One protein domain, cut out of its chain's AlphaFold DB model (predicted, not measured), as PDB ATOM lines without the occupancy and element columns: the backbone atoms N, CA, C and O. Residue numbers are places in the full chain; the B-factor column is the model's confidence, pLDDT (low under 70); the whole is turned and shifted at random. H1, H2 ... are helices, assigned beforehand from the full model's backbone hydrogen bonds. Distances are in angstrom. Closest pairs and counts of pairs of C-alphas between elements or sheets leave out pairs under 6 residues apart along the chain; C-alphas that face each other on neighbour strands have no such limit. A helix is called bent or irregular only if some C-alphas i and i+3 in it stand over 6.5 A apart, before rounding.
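What this domain is: This is residues 60 to 130 of the 130 residues of an uncharacterized protein of Rickettsia akari (strain Hartford) (UniProt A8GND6). The longest helix, H4, is an arm that makes a wide V with H3, and its residues 116 to 128, with residues 129 and 130, stick out free of the rest. At the other limb of the V, H3 belongs to a loose group of three short helices, H1, H2 and H3, side by side with their centres in a triangle. The printed part has 71 residues with four named helices, H1, H2, H3 and H4 in chain order, and no named strand; its class is all helix. The whole is loose, with a radius of gyration of the C-alphas of 15.5 A, and flat in outline, spanning 46 by 29 by 16 A.

Where its parts are: Find C-alpha 109 at (48.352, -61.283, -40.121); from there H4, residues 109 to 128, runs 28.7 A to C-alpha 128 at (23.149, -57.244, -27.057). Just before it in the chain, H3 takes residues 93 to 106 and measures 20.2 A. Go back further to H2, residues 82 to 89, which measures 9.6 A. The first named helix, H1, begins at C-alpha 66, at (55.232, -30.170, -30.527), and covers residues 66 to 76 in 15.3 A. No helix is bent or irregular.

How they stand to each other: Start at H4 and look to H3: the two are close but not clearly touching, and their closest C-alphas, those of Gln 104 and Leu 112, are 7.7 A apart. They run opposite ways at a steep tilt of 57 degrees. H3 touches H2 with residues 95 to 99 alone; the closest C-alphas, those of Ile 89 and Lys 96, are 5.4 A apart. H2 and H3 form a helical hairpin, at a shallow tilt of 28 degrees, opposite ways. H1 is close to H3 but not clearly touching, with the C-alphas of Trp 70 and Ile 95 the closest at 7.3 A; they run the same way at a shallow tilt of 17 degrees. H1 is also close to H2 but not clearly touching, with the C-alphas of Lys 69 and Leu 88 the closest at 7.1 A; they run opposite ways at a shallow tilt of 20 degrees. H4 is apart from H1 and from H2. In H1, H2, H3 and H4 every pair of O i and N i+4 is within hydrogen-bond range.

The domain as a whole: Look at Gln 62 and Glu 130 for the two C-alphas farthest apart, 46.7 A. Without residues 116 to 130, which stand free, the body spans 38 by 18 by 16 A. The printed part has no cut, and the three links between the helices are tight. The mean pLDDT of the printed part is 79.6; the values under 70 are at residue 82, residues 88 to 91 and residues 128 to 130, the last being the chain's last residue.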
ATOM      1  N   CYS A  60      61.991 -38.155 -23.119       80.25
ATOM      2  CA  CYS A  60      60.548 -37.901 -23.197       80.25
ATOM      3  C   CYS A  60      60.080 -36.783 -22.241       80.25
ATOM      4  O   CYS A  60      59.183 -36.007 -22.576       80.25
ATOM      5  N   ASP A  61      60.710 -36.657 -21.073       81.81
ATOM      6  CA  ASP A  61      60.444 -35.617 -20.072       81.81
ATOM      7  C   ASP A  61      60.987 -34.228 -20.475       81.81
ATOM      8  O   ASP A  61      60.557 -33.203 -19.945       81.81
ATOM      9  N   GLN A  62      61.889 -34.170 -21.459       84.38
ATOM     10  CA  GLN A  62      62.523 -32.948 -21.970       84.38
ATOM     11  C   GLN A  62      61.817 -32.376 -23.216       84.38
ATOM     12  O   GLN A  62      62.304 -31.427 -23.854       84.38
ATOM     13  N   LEU A  63      60.674 -32.948 -23.605       86.69
ATOM     14  CA  LEU A  63      59.930 -32.582 -24.811       86.69
ATOM     15  C   LEU A  63      59.062 -31.332 -24.602       86.69
ATOM     16  O   LEU A  63      57.848 -31.388 -24.434       86.69
ATOM     17  N   GLU A  64      59.708 -30.173 -24.694       80.62
ATOM     18  CA  GLU A  64      59.121 -28.852 -24.414       80.62
ATOM     19  C   GLU A  64      58.063 -28.373 -25.426       80.62
ATOM     20  O   GLU A  64      57.310 -27.443 -25.142       80.62
ATOM     21  N   ASN A  65      58.039 -28.913 -26.648       87.12
ATOM     22  CA  ASN A  65      57.156 -28.421 -27.707       87.12
ATOM     23  C   ASN A  65      56.784 -29.506 -28.725       87.12
ATOM     24  O   ASN A  65      57.429 -30.548 -28.822       87.12
ATOM     25  N   LEU A  66      55.759 -29.226 -29.539       87.31
ATOM     26  CA  LEU A  66      55.232 -30.170 -30.527       87.31
ATOM     27  C   LEU A  66      56.283 -30.638 -31.552       87.31
ATOM     28  O   LEU A  66      56.227 -31.780 -31.991       87.31
ATOM     29  N   GLN A  67      57.249 -29.791 -31.929       89.12
ATOM     30  CA  GLN A  67      58.294 -30.178 -32.887       89.12
ATOM     31  C   GLN A  67      59.260 -31.190 -32.272       89.12
ATOM     32  O   GLN A  67      59.615 -32.158 -32.934       89.12
ATOM     33  N   ALA A  68      59.649 -30.993 -31.008       88.88
ATOM     34  CA  ALA A  68      60.463 -31.956 -30.272       88.88
ATOM     35  C   ALA A  68      59.719 -33.287 -30.088       88.88
ATOM     36  O   ALA A  68      60.321 -34.339 -30.258       88.88
ATOM     37  N   LYS A  69      58.404 -33.249 -29.829       88.62
ATOM     38  CA  LYS A  69      57.576 -34.463 -29.740       88.62
ATOM     39  C   LYS A  69      57.531 -35.241 -31.054       88.62
ATOM     40  O   LYS A  69      57.671 -36.456 -31.037       88.62
ATOM     41  N   TRP A  70      57.402 -34.554 -32.191       90.31
ATOM     42  CA  TRP A  70      57.509 -35.195 -33.505       90.31
ATOM     43  C   TRP A  70      58.909 -35.749 -33.782       90.31
ATOM     44  O   TRP A  70      59.019 -36.846 -34.310       90.31
ATOM     45  N   ALA A  71      59.970 -35.024 -33.424       91.00
ATOM     46  CA  ALA A  71      61.338 -35.510 -33.597       91.00
ATOM     47  C   ALA A  71      61.593 -36.786 -32.783       91.00
ATOM     48  O   ALA A  71      62.084 -37.764 -33.335       91.00
ATOM     49  N   TYR A  72      61.162 -36.801 -31.517       89.69
ATOM     50  CA  TYR A  72      61.214 -37.990 -30.670       89.69
ATOM     51  C   TYR A  72      60.412 -39.142 -31.284       89.69
ATOM     52  O   TYR A  72      60.931 -40.243 -31.422       89.69
ATOM     53  N   PHE A  73      59.175 -38.876 -31.721       88.00
ATOM     54  CA  PHE A  73      58.351 -39.863 -32.418       88.00
ATOM     55  C   PHE A  73      59.098 -40.478 -33.609       88.00
ATOM     56  O   PHE A  73      59.225 -41.691 -33.688       88.00
ATOM     57  N   PHE A  74      59.646 -39.663 -34.513       89.50
ATOM     58  CA  PHE A  74      60.346 -40.181 -35.693       89.50
ATOM     59  C   PHE A  74      61.597 -40.993 -35.356       89.50
ATOM     60  O   PHE A  74      61.965 -41.867 -36.132       89.50
ATOM     61  N   GLN A  75      62.251 -40.694 -34.237       88.69
ATOM     62  CA  GLN A  75      63.487 -41.353 -33.840       88.69
ATOM     63  C   GLN A  75      63.267 -42.646 -33.055       88.69
ATOM     64  O   GLN A  75      64.101 -43.537 -33.156       88.69
ATOM     65  N   TYR A  76      62.183 -42.750 -32.281       85.75
ATOM     66  CA  TYR A  76      62.003 -43.838 -31.316       85.75
ATOM     67  C   TYR A  76      60.703 -44.627 -31.480       85.75
ATOM     68  O   TYR A  76      60.519 -45.608 -30.764       85.75
ATOM     69  N   ALA A  77      59.787 -44.255 -32.384       80.38
ATOM     70  CA  ALA A  77      58.473 -44.905 -32.466       80.38
ATOM     71  C   ALA A  77      58.529 -46.413 -32.763       80.38
ATOM     72  O   ALA A  77      57.601 -47.121 -32.395       80.38
ATOM     73  N   HIS A  78      59.591 -46.918 -33.394       75.62
ATOM     74  CA  HIS A  78      59.774 -48.357 -33.628       75.62
ATOM     75  C   HIS A  78      60.281 -49.123 -32.397       75.62
ATOM     76  O   HIS A  78      60.138 -50.339 -32.336       75.62
ATOM     77  N   GLU A  79      60.886 -48.428 -31.433       75.06
ATOM     78  CA  GLU A  79      61.433 -48.992 -30.189       75.06
ATOM     79  C   GLU A  79      60.546 -48.708 -28.968       75.06
ATOM     80  O   GLU A  79      60.694 -49.362 -27.938       75.06
ATOM     81  N   SER A  80      59.636 -47.741 -29.081       72.25
ATOM     82  CA  SER A  80      58.804 -47.274 -27.976       72.25
ATOM     83  C   SER A  80      57.582 -48.161 -27.776       72.25
ATOM     84  O   SER A  80      56.867 -48.511 -28.716       72.25
ATOM     85  N   SER A  81      57.296 -48.468 -26.518       72.31
ATOM     86  CA  SER A  81      56.056 -49.120 -26.114       72.31
ATOM     87  C   SER A  81      54.867 -48.159 -26.163       72.31
ATOM     88  O   SER A  81      55.008 -46.934 -26.094       72.31
ATOM     89  N   LEU A  82      53.658 -48.721 -26.212       68.62
ATOM     90  CA  LEU A  82      52.425 -47.939 -26.147       68.62
ATOM     91  C   LEU A  82      52.329 -47.117 -24.847       68.62
ATOM     92  O   LEU A  82      51.800 -46.013 -24.876       68.62
ATOM     93  N   GLU A  83      52.899 -47.604 -23.741       71.44
ATOM     94  CA  GLU A  83      52.943 -46.912 -22.443       71.44
ATOM     95  C   GLU A  83      53.879 -45.688 -22.461       71.44
ATOM     96  O   GLU A  83      53.490 -44.595 -22.042       71.44
ATOM     97  N   GLU A  84      55.090 -45.827 -23.013       70.44
ATOM     98  CA  GLU A  84      56.028 -44.704 -23.198       70.44
ATOM     99  C   GLU A  84      55.448 -43.654 -24.146       70.44
ATOM    100  O   GLU A  84      55.536 -42.445 -23.911       70.44
ATOM    101  N   MET A  85      54.770 -44.121 -25.193       72.25
ATOM    102  CA  MET A  85      54.076 -43.252 -26.126       72.25
ATOM    103  C   MET A  85      52.877 -42.578 -25.471       72.25
ATOM    104  O   MET A  85      52.644 -41.406 -25.744       72.25
ATOM    105  N   GLU A  86      52.146 -43.238 -24.570       73.44
ATOM    106  CA  GLU A  86      51.043 -42.627 -23.820       73.44
ATOM    107  C   GLU A  86      51.497 -41.440 -22.962       73.44
ATOM    108  O   GLU A  86      50.799 -40.419 -22.907       73.44
ATOM    109  N   HIS A  87      52.702 -41.512 -22.389       72.19
ATOM    110  CA  HIS A  87      53.320 -40.378 -21.702       72.19
ATOM    111  C   HIS A  87      53.562 -39.189 -22.653       72.19
ATOM    112  O   HIS A  87      53.288 -38.035 -22.316       72.19
ATOM    113  N   LEU A  88      53.982 -39.478 -23.885       69.50
ATOM    114  CA  LEU A  88      54.205 -38.509 -24.963       69.50
ATOM    115  C   LEU A  88      52.900 -37.914 -25.529       69.50
ATOM    116  O   LEU A  88      52.821 -36.731 -25.887       69.50
ATOM    117  N   ILE A  89      51.870 -38.756 -25.597       68.94
ATOM    118  CA  ILE A  89      50.545 -38.532 -26.182       68.94
ATOM    119  C   ILE A  89      49.712 -37.532 -25.383       68.94
ATOM    120  O   ILE A  89      48.868 -36.862 -25.984       68.94
ATOM    121  N   GLY A  90      49.947 -37.408 -24.070       66.44
ATOM    122  CA  GLY A  90      49.104 -36.643 -23.141       66.44
ATOM    123  C   GLY A  90      48.715 -35.234 -23.614       66.44
ATOM    124  O   GLY A  90      47.609 -34.779 -23.335       66.44
ATOM    125  N   GLU A  91      49.566 -34.565 -24.399       62.16
ATOM    126  CA  GLU A  91      49.300 -33.216 -24.926       62.16
ATOM    127  C   GLU A  91      49.125 -33.146 -26.459       62.16
ATOM    128  O   GLU A  91      48.841 -32.073 -26.993       62.16
ATOM    129  N   ALA A  92      49.306 -34.249 -27.198       73.62
ATOM    130  CA  ALA A  92      49.350 -34.248 -28.665       73.62
ATOM    131  C   ALA A  92      48.533 -35.404 -29.285       73.62
ATOM    132  O   ALA A  92      49.101 -36.404 -29.733       73.62
ATOM    133  N   PRO A  93      47.198 -35.261 -29.418       79.81
ATOM    134  CA  PRO A  93      46.327 -36.323 -29.939       79.81
ATOM    135  C   PRO A  93      46.653 -36.741 -31.381       79.81
ATOM    136  O   PRO A  93      46.371 -37.865 -31.785       79.81
ATOM    137  N   ILE A  94      47.277 -35.862 -32.172       84.19
ATOM    138  CA  ILE A  94      47.707 -36.198 -33.534       84.19
ATOM    139  C   ILE A  94      48.883 -37.186 -33.555       84.19
ATOM    140  O   ILE A  94      48.931 -38.043 -34.432       84.19
ATOM    141  N   ILE A  95      49.787 -37.109 -32.574       82.56
ATOM    142  CA  ILE A  95      50.913 -38.044 -32.444       82.56
ATOM    143  C   ILE A  95      50.388 -39.412 -31.998       82.56
ATOM    144  O   ILE A  95      50.824 -40.425 -32.532       82.56
ATOM    145  N   LYS A  96      49.366 -39.444 -31.123       82.06
ATOM    146  CA  LYS A  96      48.648 -40.683 -30.764       82.06
ATOM    147  C   LYS A  96      48.147 -41.416 -31.996       82.06
ATOM    148  O   LYS A  96      48.383 -42.607 -32.150       82.06
ATOM    149  N   LYS A  97      47.455 -40.690 -32.875       83.81
ATOM    150  CA  LYS A  97      46.924 -41.273 -34.102       83.81
ATOM    151  C   LYS A  97      48.045 -41.819 -34.990       83.81
ATOM    152  O   LYS A  97      47.955 -42.955 -35.424       83.81
ATOM    153  N   ALA A  98      49.103 -41.035 -35.206       84.81
ATOM    154  CA  ALA A  98      50.237 -41.467 -36.019       84.81
ATOM    155  C   ALA A  98      50.929 -42.720 -35.457       84.81
ATOM    156  O   ALA A  98      51.367 -43.562 -36.233       84.81
ATOM    157  N   PHE A  99      50.998 -42.861 -34.129       80.88
ATOM    158  CA  PHE A  99      51.528 -44.065 -33.496       80.88
ATOM    159  C   PHE A  99      50.651 -45.289 -33.750       80.88
ATOM    160  O   PHE A  99      51.173 -46.309 -34.176       80.88
ATOM    161  N   TYR A 100      49.331 -45.186 -33.568       79.81
ATOM    162  CA  TYR A 100      48.435 -46.302 -33.894       79.81
ATOM    163  C   TYR A 100      48.490 -46.684 -35.369       79.81
ATOM    164  O   TYR A 100      48.520 -47.868 -35.683       79.81
ATOM    165  N   ASP A 101      48.531 -45.695 -36.265       83.19
ATOM    166  CA  ASP A 101      48.637 -45.948 -37.702       83.19
ATOM    167  C   ASP A 101      49.955 -46.699 -38.028       83.19
ATOM    168  O   ASP A 101      49.966 -47.579 -38.889       83.19
ATOM    169  N   LEU A 102      51.056 -46.391 -37.325       82.19
ATOM    170  CA  LEU A 102      52.354 -47.067 -37.468       82.19
ATOM    171  C   LEU A 102      52.362 -48.480 -36.864       82.19
ATOM    172  O   LEU A 102      52.862 -49.411 -37.495       82.19
ATOM    173  N   ASP A 103      51.820 -48.636 -35.658       78.62
ATOM    174  CA  ASP A 103      51.705 -49.921 -34.964       78.62
ATOM    175  C   ASP A 103      50.863 -50.897 -35.794       78.62
ATOM    176  O   ASP A 103      51.324 -51.980 -36.145       78.62
ATOM    177  N   GLN A 104      49.691 -50.451 -36.256       77.94
ATOM    178  CA  GLN A 104      48.814 -51.239 -37.118       77.94
ATOM    179  C   GLN A 104      49.483 -51.628 -38.442       77.94
ATOM    180  O   GLN A 104      49.284 -52.738 -38.935       77.94
ATOM    181  N   ALA A 105      50.288 -50.737 -39.031       79.62
ATOM    182  CA  ALA A 105      51.059 -51.050 -40.234       79.62
ATOM    183  C   ALA A 105      52.172 -52.089 -39.993       79.62
ATOM    184  O   ALA A 105      52.664 -52.681 -40.954       79.62
ATOM    185  N   SER A 106      52.558 -52.307 -38.733       77.31
ATOM    186  CA  SER A 106      53.608 -53.243 -38.319       77.31
ATOM    187  C   SER A 106      53.065 -54.619 -37.910       77.31
ATOM    188  O   SER A 106      53.854 -55.542 -37.715       77.31
ATOM    189  N   TRP A 107      51.741 -54.779 -37.802       78.69
ATOM    190  CA  TRP A 107      51.115 -56.033 -37.390       78.69
ATOM    191  C   TRP A 107      51.319 -57.162 -38.399       78.69
ATOM    192  O   TRP A 107      51.164 -57.013 -39.615       78.69
ATOM    193  N   SER A 108      51.581 -58.345 -37.860       80.88
ATOM    194  CA  SER A 108      51.429 -59.604 -38.573       80.88
ATOM    195  C   SER A 108      49.953 -59.910 -38.852       80.88
ATOM    196  O   SER A 108      49.034 -59.394 -38.213       80.88
ATOM    197  N   GLU A 109      49.705 -60.818 -39.798       82.69
ATOM    198  CA  GLU A 109      48.352 -61.283 -40.121       82.69
ATOM    199  C   GLU A 109      47.634 -61.885 -38.895       82.69
ATOM    200  O   GLU A 109      46.419 -61.763 -38.756       82.69
ATOM    201  N   GLU A 110      48.370 -62.507 -37.969       83.81
ATOM    202  CA  GLU A 110      47.816 -63.072 -36.734       83.81
ATOM    203  C   GLU A 110      47.367 -61.988 -35.741       83.81
ATOM    204  O   GLU A 110      46.275 -62.084 -35.171       83.81
ATOM    205  N   GLU A 111      48.170 -60.937 -35.570       80.19
ATOM    206  CA  GLU A 111      47.846 -59.789 -34.714       80.19
ATOM    207  C   GLU A 111      46.636 -59.027 -35.258       80.19
ATOM    208  O   GLU A 111      45.694 -58.748 -34.512       80.19
ATOM    209  N   LEU A 112      46.593 -58.804 -36.575       81.69
ATOM    210  CA  LEU A 112      45.468 -58.148 -37.239       81.69
ATOM    211  C   LEU A 112      44.163 -58.944 -37.075       81.69
ATOM    212  O   LEU A 112      43.146 -58.393 -36.653       81.69
ATOM    213  N   ASN A 113      44.202 -60.260 -37.304       84.25
ATOM    214  CA  ASN A 113      43.051 -61.144 -37.092       84.25
ATOM    215  C   ASN A 113      42.583 -61.171 -35.627       84.25
ATOM    216  O   ASN A 113      41.392 -61.331 -35.343       84.25
ATOM    217  N   THR A 114      43.519 -61.071 -34.683       84.19
ATOM    218  CA  THR A 114      43.217 -61.039 -33.248       84.19
ATOM    219  C   THR A 114      42.512 -59.739 -32.877       84.19
ATOM    220  O   THR A 114      41.471 -59.780 -32.218       84.19
ATOM    221  N   TYR A 115      43.015 -58.606 -33.368       80.19
ATOM    222  CA  TYR A 115      42.392 -57.301 -33.177       80.19
ATOM    223  C   TYR A 115      40.976 -57.247 -33.770       80.19
ATOM    224  O   TYR A 115      40.028 -56.888 -33.072       80.19
ATOM    225  N   GLU A 116      40.790 -57.693 -35.016       83.62
ATOM    226  CA  GLU A 116      39.471 -57.726 -35.665       83.62
ATOM    227  C   GLU A 116      38.453 -58.568 -34.882       83.62
ATOM    228  O   GLU A 116      37.288 -58.182 -34.747       83.62
ATOM    229  N   LYS A 117      38.882 -59.704 -34.314       84.44
ATOM    230  CA  LYS A 117      38.032 -60.532 -33.445       84.44
ATOM    231  C   LYS A 117      37.647 -59.816 -32.153       84.44
ATOM    232  O   LYS A 117      36.493 -59.937 -31.739       84.44
ATOM    233  N   MET A 118      38.577 -59.101 -31.516       79.50
ATOM    234  CA  MET A 118      38.289 -58.327 -30.302       79.50
ATOM    235  C   MET A 118      37.271 -57.220 -30.588       79.50
ATOM    236  O   MET A 118      36.238 -57.176 -29.925       79.50
ATOM    237  N   VAL A 119      37.499 -56.418 -31.633       81.94
ATOM    238  CA  VAL A 119      36.584 -55.341 -32.053       81.94
ATOM    239  C   VAL A 119      35.200 -55.895 -32.381       81.94
ATOM    240  O   VAL A 119      34.192 -55.367 -31.919       81.94
ATOM    241  N   LYS A 120      35.136 -56.997 -33.136       84.25
ATOM    242  CA  LYS A 120      33.864 -57.648 -33.462       84.25
ATOM    243  C   LYS A 120      33.119 -58.105 -32.208       84.25
ATOM    244  O   LYS A 120      31.923 -57.880 -32.107       84.25
ATOM    245  N   THR A 121      33.825 -58.701 -31.249       85.88
ATOM    246  CA  THR A 121      33.227 -59.149 -29.980       85.88
ATOM    247  C   THR A 121      32.685 -57.969 -29.173       85.88
ATOM    248  O   THR A 121      31.606 -58.056 -28.599       85.88
ATOM    249  N   GLU A 122      33.406 -56.850 -29.143       84.50
ATOM    250  CA  GLU A 122      32.977 -55.633 -28.452       84.50
ATOM    251  C   GLU A 122      31.723 -55.021 -29.099       84.50
ATOM    252  O   GLU A 122      30.768 -54.681 -28.401       84.50
ATOM    253  N   MET A 123      31.668 -54.975 -30.435       79.12
ATOM    254  CA  MET A 123      30.479 -54.548 -31.186       79.12
ATOM    255  C   MET A 123      29.284 -55.496 -31.000       79.12
ATOM    256  O   MET A 123      28.148 -55.037 -30.858       79.12
ATOM    257  N   ASP A 124      29.532 -56.807 -30.983       85.12
ATOM    258  CA  ASP A 124      28.511 -57.826 -30.721       85.12
ATOM    259  C   ASP A 124      27.957 -57.681 -29.285       85.12
ATOM    260  O   ASP A 124      26.757 -57.811 -29.072       85.12
ATOM    261  N   ASN A 125      28.792 -57.331 -28.300       83.50
ATOM    262  CA  ASN A 125      28.340 -57.074 -26.927       83.50
ATOM    263  C   ASN A 125      27.492 -55.796 -26.822       83.50
ATOM    264  O   ASN A 125      26.441 -55.813 -26.186       83.50
ATOM    265  N   LEU A 126      27.901 -54.710 -27.487       80.00
ATOM    266  CA  LEU A 126      27.145 -53.450 -27.512       80.00
ATOM    267  C   LEU A 126      25.761 -53.605 -28.156       80.00
ATOM    268  O   LEU A 126      24.818 -52.937 -27.751       80.00
ATOM    269  N   THR A 127      25.622 -54.503 -29.133       70.81
ATOM    270  CA  THR A 127      24.340 -54.789 -29.802       70.81
ATOM    271  C   THR A 127      23.431 -55.745 -29.025       70.81
ATOM    272  O   THR A 127      22.263 -55.881 -29.375       70.81
ATOM    273  N   VAL A 128      23.939 -56.403 -27.978       65.62
ATOM    274  CA  VAL A 128      23.149 -57.244 -27.057       65.62
ATOM    275  C   VAL A 128      22.669 -56.448 -25.835       65.62
ATOM    276  O   VAL A 128      21.711 -56.858 -25.178       65.62
ATOM    277  N   GLU A 129      23.314 -55.318 -25.525       58.09
ATOM    278  CA  GLU A 129      22.933 -54.409 -24.433       58.09
ATOM    279  C   GLU A 129      21.895 -53.331 -24.835       58.09
ATOM    280  O   GLU A 129      21.393 -52.629 -23.952       58.09
ATOM    281  N   GLU A 130      21.524 -53.235 -26.122       47.56
ATOM    282  CA  GLU A 130      20.371 -52.464 -26.648       47.56
ATOM    283  C   GLU A 130      19.102 -53.324 -26.805       47.56
ATOM    284  O   GLU A 130      17.997 -52.797 -26.516       47.56
TER     285      GLU A 130